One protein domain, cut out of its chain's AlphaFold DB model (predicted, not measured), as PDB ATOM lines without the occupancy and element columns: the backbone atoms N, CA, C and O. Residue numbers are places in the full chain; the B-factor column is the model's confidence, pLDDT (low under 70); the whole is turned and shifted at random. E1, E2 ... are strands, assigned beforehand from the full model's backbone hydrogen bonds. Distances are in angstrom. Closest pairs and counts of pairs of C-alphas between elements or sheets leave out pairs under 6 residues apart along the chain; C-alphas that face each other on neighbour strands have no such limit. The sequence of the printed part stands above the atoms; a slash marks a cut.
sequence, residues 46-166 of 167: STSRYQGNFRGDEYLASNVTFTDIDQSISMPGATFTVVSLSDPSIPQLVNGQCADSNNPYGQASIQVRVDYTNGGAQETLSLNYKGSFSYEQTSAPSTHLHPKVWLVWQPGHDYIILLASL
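This is residues 46 to 166 of the 167 residues of an uncharacterized protein of Crenarchaeota archaeon 13_1_20CM_2_51_8 (UniProt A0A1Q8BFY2). Two strongly twisted sheets of four strands stand partly face to face as a sandwich, one with E1, E2, E10 and E9 and the other with E3, E4, E7 and E8, and a small hairpin of E5 and E6 sticks out beyond one end. The edge strands E8 and E9 come together on one side of the sandwich, while E1, at the other edge of its sheet, is apart from the second sheet. The printed part has 121 residues with ten named strands, E1 to E10 in order along the chain, and no named helix; the class is all strand. The sheets run E1 - E2 - E10 - E9, E3 - E4 - E7 - E8 and E5 - E6, each antiparallel. The whole is compact, with a radius of gyration of the C-alphas of 14.9 A, yet elongated in outline, with spans of 48 by 28 by 25 A.

E1, residues 50 to 54, and E2, residues 57 to 65, form a hairpin, with N 52 and O 59 2.9 A apart. E2 bends by 54 degrees at residue 60. Its other neighbour is E10, residues 160 to 165, antiparallel at 147 degrees, with N 62 and O 162 3.0 A apart. E10 forms a hairpin with the edge strand E9, residues 149 to 153, where N 150 and O 163 are 2.9 A apart. After E2 the chain changes to the other sheet, where E3, residues 72 to 75, and E4, residues 78 to 86, form a hairpin with N 73 and O 80 2.8 A apart. E4 bends by 53 degrees at residue 83. E7, residues 108 to 116, is its antiparallel neighbour at 155 degrees, with N 81 and O 113 2.8 A apart. E7 and E8, residues 122 to 129, form a hairpin, with N 112 and O 125 2.8 A apart. The parts of the two sheets that face each other are 10.3 A centre to centre, and the strands of the one stand at 34 degrees to those of the other. The closest C-alphas of E8 and E9 are those of Tyr 129 and Trp 153, 6.3 A apart; those of E3 and E10 are Met 75 and Ala 164, 6.7 A apart. E7 and E9 are near each other. E5, residues 92 to 94, and E6, residues 97 to 99, form a hairpin with N 94 and O 97 2.8 A apart; E5 is apart from E4, and E6 from E7.

E1 begins at C-alpha 50, (175.841, 142.722, 170.561). E2 is 23.7 A from first to last C-alpha, E4 23.0 A, E7 25.6 A and E8 22.7 A. E10 is 16.4 A, E9 13.6 A and E1 12.5 A, against 9.8 A for E3 and 6.1 A each for E5 and E6. E5 begins at C-alpha 92, (164.445, 115.569, 157.917), and E10 ends at C-alpha 165, (168.064, 142.948, 179.433).

The two C-alphas farthest apart are those of Gly 56 and Asn 95, 49.3 A. The printed part runs from residue 46 to residue 166 and has no cut. The link E8 to E9 is long, with 19 residues, 130 to 148; within it residues 137 to 138 make a short antiparallel pairing with residues 126 to 127 of E8. The mean pLDDT of the printed part is 81.4, and 19 residues are under 70: residue 102, residues 118 to 120 and residues 132 to 146.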
ATOM      1  N   SER A  46     175.087 130.529 166.347       87.25
ATOM      2  CA  SER A  46     174.886 131.757 167.114       87.25
ATOM      3  C   SER A  46     175.957 132.765 166.731       87.25
ATOM      4  O   SER A  46     177.128 132.405 166.598       87.25
ATOM      5  N   THR A  47     175.582 134.031 166.580       86.00
ATOM      6  CA  THR A  47     176.550 135.120 166.429       86.00
ATOM      7  C   THR A  47     177.119 135.532 167.780       86.00
ATOM      8  O   THR A  47     176.544 135.246 168.838       86.00
ATOM      9  N   SER A  48     178.219 136.289 167.738       85.94
ATOM     10  CA  SER A  48     178.660 137.088 168.879       85.94
ATOM     11  C   SER A  48     177.519 137.969 169.384       85.94
ATOM     12  O   SER A  48     176.680 138.437 168.606       85.94
ATOM     13  N   ARG A  49     177.492 138.177 170.699       89.94
ATOM     14  CA  ARG A  49     176.497 139.028 171.349       89.94
ATOM     15  C   ARG A  49     176.785 140.497 171.035       89.94
ATOM     16  O   ARG A  49     177.949 140.891 170.984       89.94
ATOM     17  N   TYR A  50     175.742 141.293 170.858       90.75
ATOM     18  CA  TYR A  50     175.841 142.722 170.561       90.75
ATOM     19  C   TYR A  50     174.756 143.504 171.303       90.75
ATOM     20  O   TYR A  50     173.747 142.932 171.699       90.75
ATOM     21  N   GLN A  51     174.957 144.800 171.531       90.19
ATOM     22  CA  GLN A  51     173.928 145.654 172.130       90.19
ATOM     23  C   GLN A  51     172.916 146.085 171.068       90.19
ATOM     24  O   GLN A  51     173.291 146.437 169.949       90.19
ATOM     25  N   GLY A  52     171.635 146.069 171.420       84.88
ATOM     26  CA  GLY A  52     170.552 146.524 170.556       84.88
ATOM     27  C   GLY A  52     169.470 147.240 171.351       84.88
ATOM     28  O   GLY A  52     169.209 146.902 172.502       84.88
ATOM     29  N   ASN A  53     168.822 148.224 170.730       85.38
ATOM     30  CA  ASN A  53     167.631 148.846 171.298       85.38
ATOM     31  C   ASN A  53     166.379 148.144 170.760       85.38
ATOM     32  O   ASN A  53     166.222 147.991 169.547       85.38
ATOM     33  N   PHE A  54     165.484 147.738 171.656       83.69
ATOM     34  CA  PHE A  54     164.194 147.171 171.289       83.69
ATOM     35  C   PHE A  54     163.094 147.821 172.123       83.69
ATOM     36  O   PHE A  54     163.103 147.763 173.348       83.69
ATOM     37  N   ARG A  55     162.131 148.459 171.447       80.88
ATOM     38  CA  ARG A  55     161.015 149.180 172.089       80.88
ATOM     39  C   ARG A  55     161.465 150.232 173.121       80.88
ATOM     40  O   ARG A  55     160.765 150.463 174.100       80.88
ATOM     41  N   GLY A  56     162.607 150.882 172.890       80.12
ATOM     42  CA  GLY A  56     163.131 151.950 173.747       80.12
ATOM     43  C   GLY A  56     164.083 151.479 174.848       80.12
ATOM     44  O   GLY A  56     164.868 152.294 175.321       80.12
ATOM     45  N   ASP A  57     164.105 150.185 175.175       83.38
ATOM     46  CA  ASP A  57     165.012 149.602 176.169       83.38
ATOM     47  C   ASP A  57     166.272 149.019 175.491       83.38
ATOM     48  O   ASP A  57     166.221 148.539 174.353       83.38
ATOM     49  N   GLU A  58     167.410 149.045 176.189       87.62
ATOM     50  CA  GLU A  58     168.661 148.425 175.736       87.62
ATOM     51  C   GLU A  58     168.735 146.952 176.167       87.62
ATOM     52  O   GLU A  58     168.529 146.606 177.333       87.62
ATOM     53  N   TYR A  59     169.062 146.085 175.214       89.19
ATOM     54  CA  TYR A  59     169.207 144.648 175.408       89.19
ATOM     55  C   TYR A  59     170.564 144.183 174.903       89.19
ATOM     56  O   TYR A  59     171.113 144.712 173.933       89.19
ATOM     57  N   LEU A  60     171.061 143.112 175.512       92.12
ATOM     58  CA  LEU A  60     172.032 142.268 174.848       92.12
ATOM     59  C   LEU A  60     171.282 141.356 173.878       92.12
ATOM     60  O   LEU A  60     170.313 140.703 174.258       92.12
ATOM     61  N   ALA A  61     171.739 141.322 172.637       91.50
ATOM     62  CA  ALA A  61     171.150 140.586 171.539       91.50
ATOM     63  C   ALA A  61     172.102 139.498 171.029       91.50
ATOM     64  O   ALA A  61     173.327 139.633 171.105       91.50
ATOM     65  N   SER A  62     171.543 138.421 170.488       93.31
ATOM     66  CA  SER A  62     172.294 137.394 169.768       93.31
ATOM     67  C   SER A  62     171.436 136.803 168.657       93.31
ATOM     68  O   SER A  62     170.286 136.440 168.897       93.31
ATOM     69  N   ASN A  63     171.994 136.702 167.450       93.25
ATOM     70  CA  ASN A  63     171.325 136.063 166.323       93.25
ATOM     71  C   ASN A  63     171.596 134.570 166.390       93.25
ATOM     72  O   ASN A  63     172.754 134.152 166.369       93.25
ATOM     73  N   VAL A  64     170.536 133.778 166.461       91.75
ATOM     74  CA  VAL A  64     170.600 132.339 166.674       91.75
ATOM     75  C   VAL A  64     169.708 131.619 165.674       91.75
ATOM     76  O   VAL A  64     168.526 131.921 165.531       91.75
ATOM     77  N   THR A  65     170.273 130.619 165.011       91.50
ATOM     78  CA  THR A  65     169.536 129.648 164.206       91.50
ATOM     79  C   THR A  65     169.522 128.337 164.969       91.50
ATOM     80  O   THR A  65     170.523 127.615 164.991       91.50
ATOM     81  N   PHE A  66     168.395 128.053 165.616       90.31
ATOM     82  CA  PHE A  66     168.124 126.740 166.184       90.31
ATOM     83  C   PHE A  66     167.708 125.778 165.082       90.31
ATOM     84  O   PHE A  66     167.035 126.152 164.122       90.31
ATOM     85  N   THR A  67     168.138 124.540 165.227       89.25
ATOM     86  CA  THR A  67     167.962 123.484 164.233       89.25
ATOM     87  C   THR A  67     167.395 122.215 164.854       89.25
ATOM     88  O   THR A  67     167.005 121.304 164.129       89.25
ATOM     89  N   ASP A  68     167.330 122.156 166.184       87.69
ATOM     90  CA  ASP A  68     166.820 121.007 166.911       87.69
ATOM     91  C   ASP A  68     166.303 121.388 168.305       87.69
ATOM     92  O   ASP A  68     166.526 122.501 168.791       87.69
ATOM     93  N   ILE A  69     165.620 120.443 168.948       87.69
ATOM     94  CA  ILE A  69     165.196 120.548 170.348       87.69
ATOM     95  C   ILE A  69     166.382 120.402 171.313       87.69
ATOM     96  O   ILE A  69     167.457 119.935 170.937       87.69
ATOM     97  N   ASP A  70     166.202 120.844 172.560       86.75
ATOM     98  CA  ASP A  70     167.201 120.841 173.644       86.75
ATOM     99  C   ASP A  70     168.487 121.639 173.368       86.75
ATOM    100  O   ASP A  70     169.400 121.684 174.195       86.75
ATOM    101  N   GLN A  71     168.557 122.336 172.236       88.50
ATOM    102  CA  GLN A  71     169.620 123.290 171.965       88.50
ATOM    103  C   GLN A  71     169.469 124.495 172.885       88.50
ATOM    104  O   GLN A  71     168.383 125.067 173.010       88.50
ATOM    105  N   SER A  72     170.570 124.895 173.518       90.19
ATOM    106  CA  SER A  72     170.555 125.973 174.500       90.19
ATOM    107  C   SER A  72     171.548 127.082 174.185       90.19
ATOM    108  O   SER A  72     172.710 126.805 173.882       90.19
ATOM    109  N   ILE A  73     171.125 128.332 174.358       90.50
ATOM    110  CA  ILE A  73     171.987 129.512 174.329       90.50
ATOM    111  C   ILE A  73     171.901 130.214 175.677       90.50
ATOM    112  O   ILE A  73     170.842 130.663 176.111       90.50
ATOM    113  N   SER A  74     173.046 130.332 176.340       89.69
ATOM    114  CA  SER A  74     173.155 131.131 177.553       89.69
ATOM    115  C   SER A  74     173.313 132.607 177.188       89.69
ATOM    116  O   SER A  74     174.113 132.963 176.317       89.69
ATOM    117  N   MET A  75     172.578 133.470 177.876       88.31
ATOM    118  CA  MET A  75     172.745 134.920 177.901       88.31
ATOM    119  C   MET A  75     172.928 135.365 179.362       88.31
ATOM    120  O   MET A  75     172.655 134.598 180.287       88.31
ATOM    121  N   PRO A  76     173.435 136.578 179.624       86.06
ATOM    122  CA  PRO A  76     173.501 137.088 180.989       86.06
ATOM    123  C   PRO A  76     172.121 137.042 181.658       86.06
ATOM    124  O   PRO A  76     171.149 137.552 181.111       86.06
ATOM    125  N   GLY A  77     172.041 136.388 182.817       84.81
ATOM    126  CA  GLY A  77     170.820 136.290 183.619       84.81
ATOM    127  C   GLY A  77     169.784 135.248 183.164       84.81
ATOM    128  O   GLY A  77     168.846 134.975 183.914       84.81
ATOM    129  N   ALA A  78     169.941 134.638 181.983       88.31
ATOM    130  CA  ALA A  78     168.942 133.737 181.401       88.31
ATOM    131  C   ALA A  78     169.556 132.688 180.457       88.31
ATOM    132  O   ALA A  78     170.454 132.984 179.671       88.31
ATOM    133  N   THR A  79     169.041 131.460 180.480       90.75
ATOM    134  CA  THR A  79     169.390 130.415 179.504       90.75
ATOM    135  C   THR A  79     168.171 130.044 178.680       90.75
ATOM    136  O   THR A  79     167.146 129.658 179.227       90.75
ATOM    137  N   PHE A  80     168.292 130.155 177.363       90.75
ATOM    138  CA  PHE A  80     167.249 129.843 176.395       90.75
ATOM    139  C   PHE A  80     167.442 128.411 175.917       90.75
ATOM    140  O   PHE A  80     168.478 128.133 175.326       90.75
ATOM    141  N   THR A  81     166.477 127.525 176.143       91.38
ATOM    142  CA  THR A  81     166.512 126.115 175.727       91.38
ATOM    143  C   THR A  81     165.328 125.810 174.819       91.38
ATOM    144  O   THR A  81     164.185 126.053 175.200       91.38
ATOM    145  N   VAL A  82     165.568 125.266 173.628       91.19
ATOM    146  CA  VAL A  82     164.493 124.906 172.692       91.19
ATOM    147  C   VAL A  82     163.682 123.738 173.242       91.19
ATOM    148  O   VAL A  82     164.225 122.680 173.539       91.19
ATOM    149  N   VAL A  83     162.369 123.930 173.349       89.75
ATOM    150  CA  VAL A  83     161.410 122.908 173.802       89.75
ATOM    151  C   VAL A  83     160.714 122.261 172.614       89.75
ATOM    152  O   VAL A  83     160.500 121.053 172.594       89.75
ATOM    153  N   SER A  84     160.344 123.061 171.618       88.56
ATOM    154  CA  SER A  84     159.797 122.561 170.362       88.56
ATOM    155  C   SER A  84     160.232 123.445 169.205       88.56
ATOM    156  O   SER A  84     160.406 124.655 169.357       88.56
ATOM    157  N   LEU A  85     160.425 122.819 168.049       88.44
ATOM    158  CA  LEU A  85     160.834 123.478 166.822       88.44
ATOM    159  C   LEU A  85     160.120 122.812 165.653       88.44
ATOM    160  O   LEU A  85     160.213 121.603 165.457       88.44
ATOM    161  N   SER A  86     159.409 123.617 164.879       87.38
ATOM    162  CA  SER A  86     158.799 123.215 163.623       87.38
ATOM    163  C   SER A  86     159.250 124.208 162.575       87.38
ATOM    164  O   SER A  86     158.611 125.233 162.372       87.38
ATOM    165  N   ASP A  87     160.357 123.913 161.909       87.38
ATOM    166  CA  ASP A  87     160.836 124.712 160.794       87.38
ATOM    167  C   ASP A  87     160.914 123.810 159.564       87.38
ATOM    168  O   ASP A  87     161.722 122.875 159.541       87.38
ATOM    169  N   PRO A  88     160.074 124.054 158.541       83.00
ATOM    170  CA  PRO A  88     160.049 123.205 157.372       83.00
ATOM    171  C   PRO A  88     161.390 123.221 156.658       83.00
ATOM    172  O   PRO A  88     161.676 122.223 156.018       83.00
ATOM    173  N   SER A  89     162.210 124.278 156.773       84.62
ATOM    174  CA  SER A  89     163.517 124.395 156.107       84.62
ATOM    175  C   SER A  89     164.606 123.466 156.659       84.62
ATOM    176  O   SER A  89     165.630 123.283 156.002       84.62
ATOM    177  N   ILE A  90     164.395 122.857 157.830       87.44
ATOM    178  CA  ILE A  90     165.353 121.930 158.440       87.44
ATOM    179  C   ILE A  90     165.235 120.557 157.758       87.44
ATOM    180  O   ILE A  90     164.135 119.999 157.723       87.44
ATOM    181  N   PRO A  91     166.341 119.979 157.247       86.12
ATOM    182  CA  PRO A  91     166.328 118.653 156.637       86.12
ATOM    183  C   PRO A  91     165.809 117.590 157.601       86.12
ATOM    184  O   PRO A  91     166.152 117.601 158.783       86.12
ATOM    185  N   GLN A  92     165.013 116.647 157.103       83.12
ATOM    186  CA  GLN A  92     164.445 115.569 157.917       83.12
ATOM    187  C   GLN A  92     164.828 114.199 157.377       83.12
ATOM    188  O   GLN A  92     165.162 114.032 156.203       83.12
ATOM    189  N   LEU A  93     164.769 113.197 158.252       83.00
ATOM    190  CA  LEU A  93     165.016 111.817 157.869       83.00
ATOM    191  C   LEU A  93     163.790 111.255 157.132       83.00
ATOM    192  O   LEU A  93     162.760 110.973 157.740       83.00
ATOM    193  N   VAL A  94     163.914 111.054 155.821       79.75
ATOM    194  CA  VAL A  94     162.886 110.452 154.965       79.75
ATOM    195  C   VAL A  94     163.433 109.138 154.423       79.75
ATOM    196  O   VAL A  94     164.464 109.109 153.759       79.75
ATOM    197  N   ASN A  95     162.765 108.021 154.729       81.69
ATOM    198  CA  ASN A  95     163.187 106.675 154.308       81.69
ATOM    199  C   ASN A  95     164.652 106.331 154.664       81.69
ATOM    200  O   ASN A  95     165.330 105.622 153.924       81.69
ATOM    201  N   GLY A  96     165.152 106.836 155.798       79.25
ATOM    202  CA  GLY A  96     166.522 106.585 156.260       79.25
ATOM    203  C   GLY A  96     167.601 107.455 155.604       79.25
ATOM    204  O   GLY A  96     168.780 107.240 155.870       79.25
ATOM    205  N   GLN A  97     167.223 108.441 154.786       84.88
ATOM    206  CA  GLN A  97     168.136 109.431 154.215       84.88
ATOM    207  C   GLN A  97     167.725 110.841 154.631       84.88
ATOM    208  O   GLN A  97     166.540 111.131 154.790       84.88
ATOM    209  N   CYS A  98     168.703 111.724 154.813       84.62
ATOM    210  CA  CYS A  98     168.421 113.133 155.038       84.62
ATOM    211  C   CYS A  98     167.937 113.756 153.733       84.62
ATOM    212  O   CYS A  98     168.676 113.792 152.750       84.62
ATOM    213  N   ALA A  99     166.687 114.204 153.729       82.50
ATOM    214  CA  ALA A  99     166.100 114.933 152.622       82.50
ATOM    215  C   ALA A  99     166.052 116.418 152.976       82.50
ATOM    216  O   ALA A  99     165.605 116.790 154.066       82.50
ATOM    217  N   ASP A 100     166.500 117.251 152.040       80.12
ATOM    218  CA  ASP A 100     166.335 118.693 152.144       80.12
ATOM    219  C   ASP A 100     164.851 119.067 152.142       80.12
ATOM    220  O   ASP A 100     163.986 118.366 151.609       80.12
ATOM    221  N   SER A 101     164.563 120.210 152.752       70.25
ATOM    222  CA  SER A 101     163.219 120.757 152.780       70.25
ATOM    223  C   SER A 101     162.694 121.106 151.392       70.25
ATOM    224  O   SER A 101     163.323 121.849 150.640       70.25
ATOM    225  N   ASN A 102     161.454 120.704 151.120       68.31
ATOM    226  CA  ASN A 102     160.720 121.148 149.937       68.31
ATOM    227  C   ASN A 102     160.111 122.559 150.085       68.31
ATOM    228  O   ASN A 102     159.543 123.073 149.123       68.31
ATOM    229  N   ASN A 103     160.184 123.189 151.265       75.44
ATOM    230  CA  ASN A 103     159.607 124.513 151.506       75.44
ATOM    231  C   ASN A 103     160.477 125.378 152.445       75.44
ATOM    232  O   ASN A 103     160.130 125.566 153.615       75.44
ATOM    233  N   PRO A 104     161.589 125.950 151.942       71.12
ATOM    234  CA  PRO A 104     162.531 126.727 152.755       71.12
ATOM    235  C   PRO A 104     161.947 128.035 153.316       71.12
ATOM    236  O   PRO A 104     162.486 128.591 154.271       71.12
ATOM    237  N   TYR A 105     160.841 128.517 152.744       74.62
ATOM    238  CA  TYR A 105     160.144 129.734 153.171       74.62
ATOM    239  C   TYR A 105     158.811 129.444 153.865       74.62
ATOM    240  O   TYR A 105     158.037 130.368 154.119       74.62
ATOM    241  N   GLY A 106     158.524 128.172 154.152       79.56
ATOM    242  CA  GLY A 106     157.328 127.786 154.884       79.56
ATOM    243  C   GLY A 106     157.310 128.405 156.279       79.56
ATOM    244  O   GLY A 106     158.354 128.730 156.843       79.56
ATOM    245  N   GLN A 107     156.108 128.587 156.823       85.75
ATOM    246  CA  GLN A 107     155.947 129.078 158.187       85.75
ATOM    247  C   GLN A 107     156.672 128.148 159.162       85.75
ATOM    248  O   GLN A 107     156.489 126.929 159.114       85.75
ATOM    249  N   ALA A 108     157.466 128.743 160.042       87.44
ATOM    250  CA  ALA A 108     158.164 128.073 161.117       87.44
ATOM    251  C   ALA A 108     157.629 128.534 162.480       87.44
ATOM    252  O   ALA A 108     157.098 129.639 162.633       87.44
ATOM    253  N   SER A 109     157.772 127.685 163.487       88.44
ATOM    254  CA  SER A 109     157.445 128.002 164.870       88.44
ATOM    255  C   SER A 109     158.479 127.412 165.816       88.44
ATOM    256  O   SER A 109     159.051 126.349 165.569       88.44
ATOM    257  N   ILE A 110     158.736 128.124 166.905       89.00
ATOM    258  CA  ILE A 110     159.641 127.688 167.961       89.00
ATOM    259  C   ILE A 110     159.025 127.983 169.323       89.00
ATOM    260  O   ILE A 110     158.359 129.004 169.510       89.00
ATOM    261  N   GLN A 111     159.284 127.103 170.283       90.31
ATOM    262  CA  GLN A 111     159.070 127.362 171.698       90.31
ATOM    263  C   GLN A 111     160.381 127.180 172.443       90.31
ATOM    264  O   GLN A 111     161.088 126.188 172.256       90.31
ATOM    265  N   VAL A 112     160.693 128.134 173.308       90.12
ATOM    266  CA  VAL A 112     161.942 128.192 174.057       90.12
ATOM    267  C   VAL A 112     161.609 128.351 175.531       90.12
ATOM    268  O   VAL A 112     160.942 129.309 175.914       90.12
ATOM    269  N   ARG A 113     162.090 127.429 176.363       90.88
ATOM    270  CA  ARG A 113     162.097 127.596 177.814       90.88
ATOM    271  C   ARG A 113     163.231 128.537 178.183       90.88
ATOM    272  O   ARG A 113     164.366 128.330 177.760       90.88
ATOM    273  N   VAL A 114     162.931 129.544 178.982       89.19
ATOM    274  CA  VAL A 114     163.915 130.434 179.579       89.19
ATOM    275  C   VAL A 114     164.085 130.055 181.039       89.19
ATOM    276  O   VAL A 114     163.136 130.104 181.817       89.19
ATOM    277  N   ASP A 115     165.303 129.665 181.388       89.19
ATOM    278  CA  ASP A 115     165.734 129.337 182.740       89.19
ATOM    279  C   ASP A 115     166.482 130.546 183.332       89.19
ATOM    280  O   ASP A 115     167.571 130.903 182.866       89.19
ATOM    281  N   TYR A 116     165.901 131.197 184.345       86.75
ATOM    282  CA  TYR A 116     166.469 132.396 184.968       86.75
ATOM    283  C   TYR A 116     167.494 132.059 186.044       86.75
ATOM    284  O   TYR A 116     167.230 131.274 186.957       86.75
ATOM    285  N   THR A 117     168.661 132.708 185.990       80.50
ATOM    286  CA  THR A 117     169.723 132.461 186.980       80.50
ATOM    287  C   THR A 117     169.388 133.051 188.349       80.50
ATOM    288  O   THR A 117     169.813 132.513 189.370       80.50
ATOM    289  N   ASN A 118     168.615 134.138 188.387       68.31
ATOM    290  CA  ASN A 118     168.184 134.782 189.624       68.31
ATOM    291  C   ASN A 118     166.823 134.218 190.054       68.31
ATOM    292  O   ASN A 118     165.790 134.534 189.475       68.31
ATOM    293  N   GLY A 119     166.820 133.372 191.085       62.00
ATOM    294  CA  GLY A 119     165.589 132.901 191.732       62.00
ATOM    295  C   GLY A 119     164.974 131.616 191.167       62.00
ATOM    296  O   GLY A 119     163.953 131.180 191.688       62.00
ATOM    297  N   GLY A 120     165.585 130.988 190.154       69.25
ATOM    298  CA  GLY A 120     165.163 129.674 189.644       69.25
ATOM    299  C   GLY A 120     163.802 129.668 188.942       69.25
ATOM    300  O   GLY A 120     163.194 128.608 188.795       69.25
ATOM    301  N   ALA A 121     163.307 130.839 188.536       80.06
ATOM    302  CA  ALA A 121     162.089 130.953 187.749       80.06
ATOM    303  C   ALA A 121     162.299 130.387 186.337       80.06
ATOM    304  O   ALA A 121     163.401 130.432 185.785       80.06
ATOM    305  N   GLN A 122     161.218 129.884 185.750       84.88
ATOM    306  CA  GLN A 122     161.189 129.388 184.381       84.88
ATOM    307  C   GLN A 122     159.963 129.937 183.666       84.88
ATOM    308  O   GLN A 122     158.893 130.052 184.265       84.88
ATOM    309  N   GLU A 123     160.101 130.215 182.379       83.81
ATOM    310  CA  GLU A 123     158.968 130.513 181.506       83.81
ATOM    311  C   GLU A 123     159.184 129.922 180.117       83.81
ATOM    312  O   GLU A 123     160.289 129.508 179.777       83.81
ATOM    313  N   THR A 124     158.136 129.907 179.299       87.00
ATOM    314  CA  THR A 124     158.221 129.469 177.905       87.00
ATOM    315  C   THR A 124     157.794 130.604 176.994       87.00
ATOM    316  O   THR A 124     156.671 131.094 177.092       87.00
ATOM    317  N   LEU A 125     158.678 130.981 176.077       86.94
ATOM    318  CA  LEU A 125     158.413 131.938 175.012       86.94
ATOM    319  C   LEU A 125     158.111 131.184 173.722       86.94
ATOM    320  O   LEU A 125     158.725 130.154 173.447       86.94
ATOM    321  N   SER A 126     157.195 131.705 172.913       87.75
ATOM    322  CA  SER A 126     156.867 131.135 171.604       87.75
ATOM    323  C   SER A 126     157.033 132.175 170.506       87.75
ATOM    324  O   SER A 126     156.798 133.364 170.709       87.75
ATOM    325  N   LEU A 127     157.446 131.741 169.323       87.06
ATOM    326  CA  LEU A 127     157.555 132.621 168.169       87.06
ATOM    327  C   LEU A 127     157.182 131.868 166.900       87.06
ATOM    328  O   LEU A 127     157.769 130.832 166.594       87.06
ATOM    329  N   ASN A 128     156.253 132.439 166.141       87.56
ATOM    330  CA  ASN A 128     156.033 132.072 164.749       87.56
ATOM    331  C   ASN A 128     156.887 132.994 163.868       87.56
ATOM    332  O   ASN A 128     156.843 134.216 164.015       87.56
ATOM    333  N   TYR A 129     157.684 132.415 162.976       84.75
ATOM    334  CA  TYR A 129     158.631 133.127 162.116       84.75
ATOM    335  C   TYR A 129     158.668 132.494 160.717       84.75
ATOM    336  O   TYR A 129     158.207 131.372 160.541       84.75
ATOM    337  N   LYS A 130     159.194 133.200 159.706       80.44
ATOM    338  CA  LYS A 130     159.102 132.813 158.276       80.44
ATOM    339  C   LYS A 130     157.651 132.735 157.750       80.44
ATOM    340  O   LYS A 130     156.675 132.855 158.489       80.44
ATOM    341  N   GLY A 131     157.506 132.565 156.436       73.81
ATOM    342  CA  GLY A 131     156.209 132.533 155.752       73.81
ATOM    343  C   GLY A 131     155.556 133.904 155.536       73.81
ATOM    344  O   GLY A 131     156.161 134.953 155.742       73.81
ATOM    345  N   SER A 132     154.299 133.883 155.083       62.88
ATOM    346  CA  SER A 132     153.512 135.055 154.655       62.88
ATOM    347  C   SER A 132     152.881 135.863 155.801       62.88
ATOM    348  O   SER A 132     152.047 136.729 155.542       62.88
ATOM    349  N   PHE A 133     153.206 135.556 157.060       57.66
ATOM    350  CA  PHE A 133     152.567 136.183 158.216       57.66
ATOM    351  C   PHE A 133     153.198 137.539 158.554       57.66
ATOM    352  O   PHE A 133     154.417 137.699 158.606       57.66
ATOM    353  N   SER A 134     152.338 138.518 158.835       50.81
ATOM    354  CA  SER A 134     152.681 139.723 159.585       50.81
ATOM    355  C   SER A 134     153.072 139.319 161.003       50.81
ATOM    356  O   SER A 134     152.272 138.685 161.679       50.81
ATOM    357  N   TYR A 135     154.300 139.655 161.405       50.28
ATOM    358  CA  TYR A 135     154.854 139.581 162.762       50.28
ATOM    359  C   TYR A 135     153.810 139.298 163.868       50.28
ATOM    360  O   TYR A 135     153.025 140.162 164.240       50.28
ATOM    361  N   GLU A 136     153.825 138.108 164.460       47.34
ATOM    362  CA  GLU A 136     153.147 137.892 165.742       47.34
ATOM    363  C   GLU A 136     154.197 137.537 166.784       47.34
ATOM    364  O   GLU A 136     154.579 136.390 167.001       47.34
ATOM    365  N   GLN A 137     154.690 138.596 167.420       51.78
ATOM    366  CA  GLN A 137     155.423 138.544 168.672       51.78
ATOM    367  C   GLN A 137     154.525 137.865 169.713       51.78
ATOM    368  O   GLN A 137     153.580 138.483 170.196       51.78
ATOM    369  N   THR A 138     154.783 136.601 170.055       51.19
ATOM    370  CA  THR A 138     153.974 135.878 171.050       51.19
ATOM    371  C   THR A 138     154.780 135.539 172.289       51.19
ATOM    372  O   THR A 138     155.069 134.386 172.562       51.19
ATOM    373  N   SER A 139     155.114 136.551 173.084       51.91
ATOM    374  CA  SER A 139     155.025 136.507 174.553       51.91
ATOM    375  C   SER A 139     155.270 137.924 175.067       51.91
ATOM    376  O   SER A 139     156.180 138.601 174.590       51.91
ATOM    377  N   ALA A 140     154.438 138.409 175.990       52.50
ATOM    378  CA  ALA A 140     154.747 139.606 176.771       52.50
ATOM    379  C   ALA A 140     156.107 139.420 177.493       52.50
ATOM    380  O   ALA A 140     156.501 138.275 177.714       52.50
ATOM    381  N   PRO A 141     156.832 140.498 177.851       54.69
ATOM    382  CA  PRO A 141     158.092 140.350 178.571       54.69
ATOM    383  C   PRO A 141     157.836 139.686 179.923       54.69
ATOM    384  O   PRO A 141     156.783 139.912 180.532       54.69
ATOM    385  N   SER A 142     158.817 138.925 180.399       54.16
ATOM    386  CA  SER A 142     158.767 138.312 181.722       54.16
ATOM    387  C   SER A 142     158.474 139.358 182.800       54.16
ATOM    388  O   SER A 142     159.034 140.457 182.826       54.16
ATOM    389  N   THR A 143     157.547 139.028 183.696       55.31
ATOM    390  CA  THR A 143     157.211 139.844 184.873       55.31
ATOM    391  C   THR A 143     158.076 139.485 186.086       55.31
ATOM    392  O   THR A 143     157.846 139.986 187.187       55.31
ATOM    393  N   HIS A 144     159.082 138.624 185.906       54.53
ATOM    394  CA  HIS A 144     159.886 138.066 186.986       54.53
ATOM    395  C   HIS A 144     161.220 138.812 187.130       54.53
ATOM    396  O   HIS A 144     162.102 138.625 186.308       54.53
ATOM    397  N   LEU A 145     161.325 139.655 188.170       57.84
ATOM    398  CA  LEU A 145     162.511 140.124 188.933       57.84
ATOM    399  C   LEU A 145     163.891 140.326 188.245       57.84
ATOM    400  O   LEU A 145     164.869 140.500 188.965       57.84
ATOM    401  N   HIS A 146     163.943 140.450 186.916       67.69
ATOM    402  CA  HIS A 146     165.112 140.666 186.048       67.69
ATOM    403  C   HIS A 146     165.978 139.425 185.735       67.69
ATOM    404  O   HIS A 146     166.311 138.664 186.652       67.69
ATOM    405  N   PRO A 147     166.429 139.238 184.468       74.62
ATOM    406  CA  PRO A 147     166.274 140.119 183.289       74.62
ATOM    407  C   PRO A 147     164.991 139.898 182.458       74.62
ATOM    408  O   PRO A 147     164.444 138.802 182.402       74.62
ATOM    409  N   LYS A 148     164.541 140.932 181.734       85.19
ATOM    410  CA  LYS A 148     163.510 140.817 180.684       85.19
ATOM    411  C   LYS A 148     164.094 140.118 179.461       85.19
ATOM    412  O   LYS A 148     165.181 140.480 179.008       85.19
ATOM    413  N   VAL A 149     163.341 139.211 178.858       86.69
ATOM    414  CA  VAL A 149     163.771 138.457 177.674       86.69
ATOM    415  C   VAL A 149     162.758 138.527 176.542       86.69
ATOM    416  O   VAL A 149     161.563 138.709 176.776       86.69
ATOM    417  N   TRP A 150     163.239 138.354 175.311       87.38
ATOM    418  CA  TRP A 150     162.386 138.277 174.127       87.38
ATOM    419  C   TRP A 150     162.951 137.338 173.065       87.38
ATOM    420  O   TRP A 150     164.166 137.194 172.919       87.38
ATOM    421  N   LEU A 151     162.038 136.785 172.264       88.75
ATOM    422  CA  LEU A 151     162.334 136.199 170.962       88.75
ATOM    423  C   LEU A 151     161.822 137.147 169.880       88.75
ATOM    424  O   LEU A 151     160.650 137.529 169.886       88.75
ATOM    425  N   VAL A 152     162.693 137.526 168.950       88.50
ATOM    426  CA  VAL A 152     162.350 138.426 167.845       88.50
ATOM    427  C   VAL A 152     162.819 137.817 166.535       88.50
ATOM    428  O   VAL A 152     163.875 137.208 166.471       88.50
ATOM    429  N   TRP A 153     162.062 138.002 165.462       87.44
ATOM    430  CA  TRP A 153     162.493 137.622 164.121       87.44
ATOM    431  C   TRP A 153     162.319 138.794 163.163       87.44
ATOM    432  O   TRP A 153     161.350 139.548 163.259       87.44
ATOM    433  N   GLN A 154     163.277 138.948 162.252       83.38
ATOM    434  CA  GLN A 154     163.244 139.962 161.204       83.38
ATOM    435  C   GLN A 154     162.970 139.295 159.846       83.38
ATOM    436  O   GLN A 154     163.664 138.336 159.496       83.38
ATOM    437  N   PRO A 155     161.991 139.787 159.061       80.44
ATOM    438  CA  PRO A 155     161.697 139.239 157.742       80.44
ATOM    439  C   PRO A 155     162.922 139.210 156.824       80.44
ATOM    440  O   PRO A 155     163.696 140.162 156.774       80.44
ATOM    441  N   GLY A 156     163.071 138.117 156.072       77.25
ATOM    442  CA  GLY A 156     164.202 137.907 155.162       77.25
ATOM    443  C   GLY A 156     165.433 137.265 155.807       77.25
ATOM    444  O   GLY A 156     166.379 136.944 155.094       77.25
ATOM    445  N   HIS A 157     165.412 137.025 157.120       83.38
ATOM    446  CA  HIS A 157     166.477 136.322 157.830       83.38
ATOM    447  C   HIS A 157     166.075 134.897 158.235       83.38
ATOM    448  O   HIS A 157     164.907 134.593 158.482       83.38
ATOM    449  N   ASP A 158     167.067 134.014 158.316       82.31
ATOM    450  CA  ASP A 158     166.964 132.603 158.708       82.31
ATOM    451  C   ASP A 158     167.315 132.359 160.189       82.31
ATOM    452  O   ASP A 158     167.367 131.214 160.640       82.31
ATOM    453  N   TYR A 159     167.535 133.432 160.950       88.06
ATOM    454  CA  TYR A 159     167.861 133.412 162.373       88.06
ATOM    455  C   TYR A 159     166.813 134.159 163.197       88.06
ATOM    456  O   TYR A 159     166.154 135.082 162.721       88.06
ATOM    457  N   ILE A 160     166.716 133.792 164.467       90.25
ATOM    458  CA  ILE A 160     165.935 134.471 165.499       90.25
ATOM    459  C   ILE A 160     166.900 135.305 166.340       90.25
ATOM    460  O   ILE A 160     168.030 134.910 166.595       90.25
ATOM    461  N   ILE A 161     166.465 136.475 166.773       91.62
ATOM    462  CA  ILE A 161     167.196 137.360 167.668       91.62
ATOM    463  C   ILE A 161     166.718 137.072 169.089       91.62
ATOM    464  O   ILE A 161     165.554 137.306 169.426       91.62
ATOM    465  N   LEU A 162     167.622 136.568 169.920       91.75
ATOM    466  CA  LEU A 162     167.419 136.469 171.359       91.75
ATOM    467  C   LEU A 162     167.769 137.807 171.992       91.75
ATOM    468  O   LEU A 162     168.834 138.352 171.698       91.75
ATOM    469  N   LEU A 163     166.905 138.320 172.862       89.81
ATOM    470  CA  LEU A 163     167.155 139.538 173.631       89.81
ATOM    471  C   LEU A 163     167.100 139.220 175.123       89.81
ATOM    472  O   LEU A 163     166.163 138.564 175.572       89.81
ATOM    473  N   ALA A 164     168.063 139.733 175.885       89.50
ATOM    474  CA  ALA A 164     168.059 139.718 177.346       89.50
ATOM    475  C   ALA A 164     168.468 141.101 177.875       89.50
ATOM    476  O   ALA A 164     169.431 141.690 177.375       89.50
ATOM    477  N   SER A 165     167.724 141.652 178.839       86.31
ATOM    478  CA  SER A 165     168.064 142.948 179.433       86.31
ATOM    479  C   SER A 165     169.359 142.853 180.226       86.31
ATOM    480  O   SER A 165     169.685 141.821 180.810       86.31
ATOM    481  N   LEU A 166     170.107 143.954 180.242       70.88
ATOM    482  CA  LEU A 166     171.340 144.080 181.026       70.88
ATOM    483  C   LEU A 166     171.075 144.388 182.511       70.88
ATOM    484  O   LEU A 166     172.022 144.438 183.295       70.88
TER     485      LEU A 166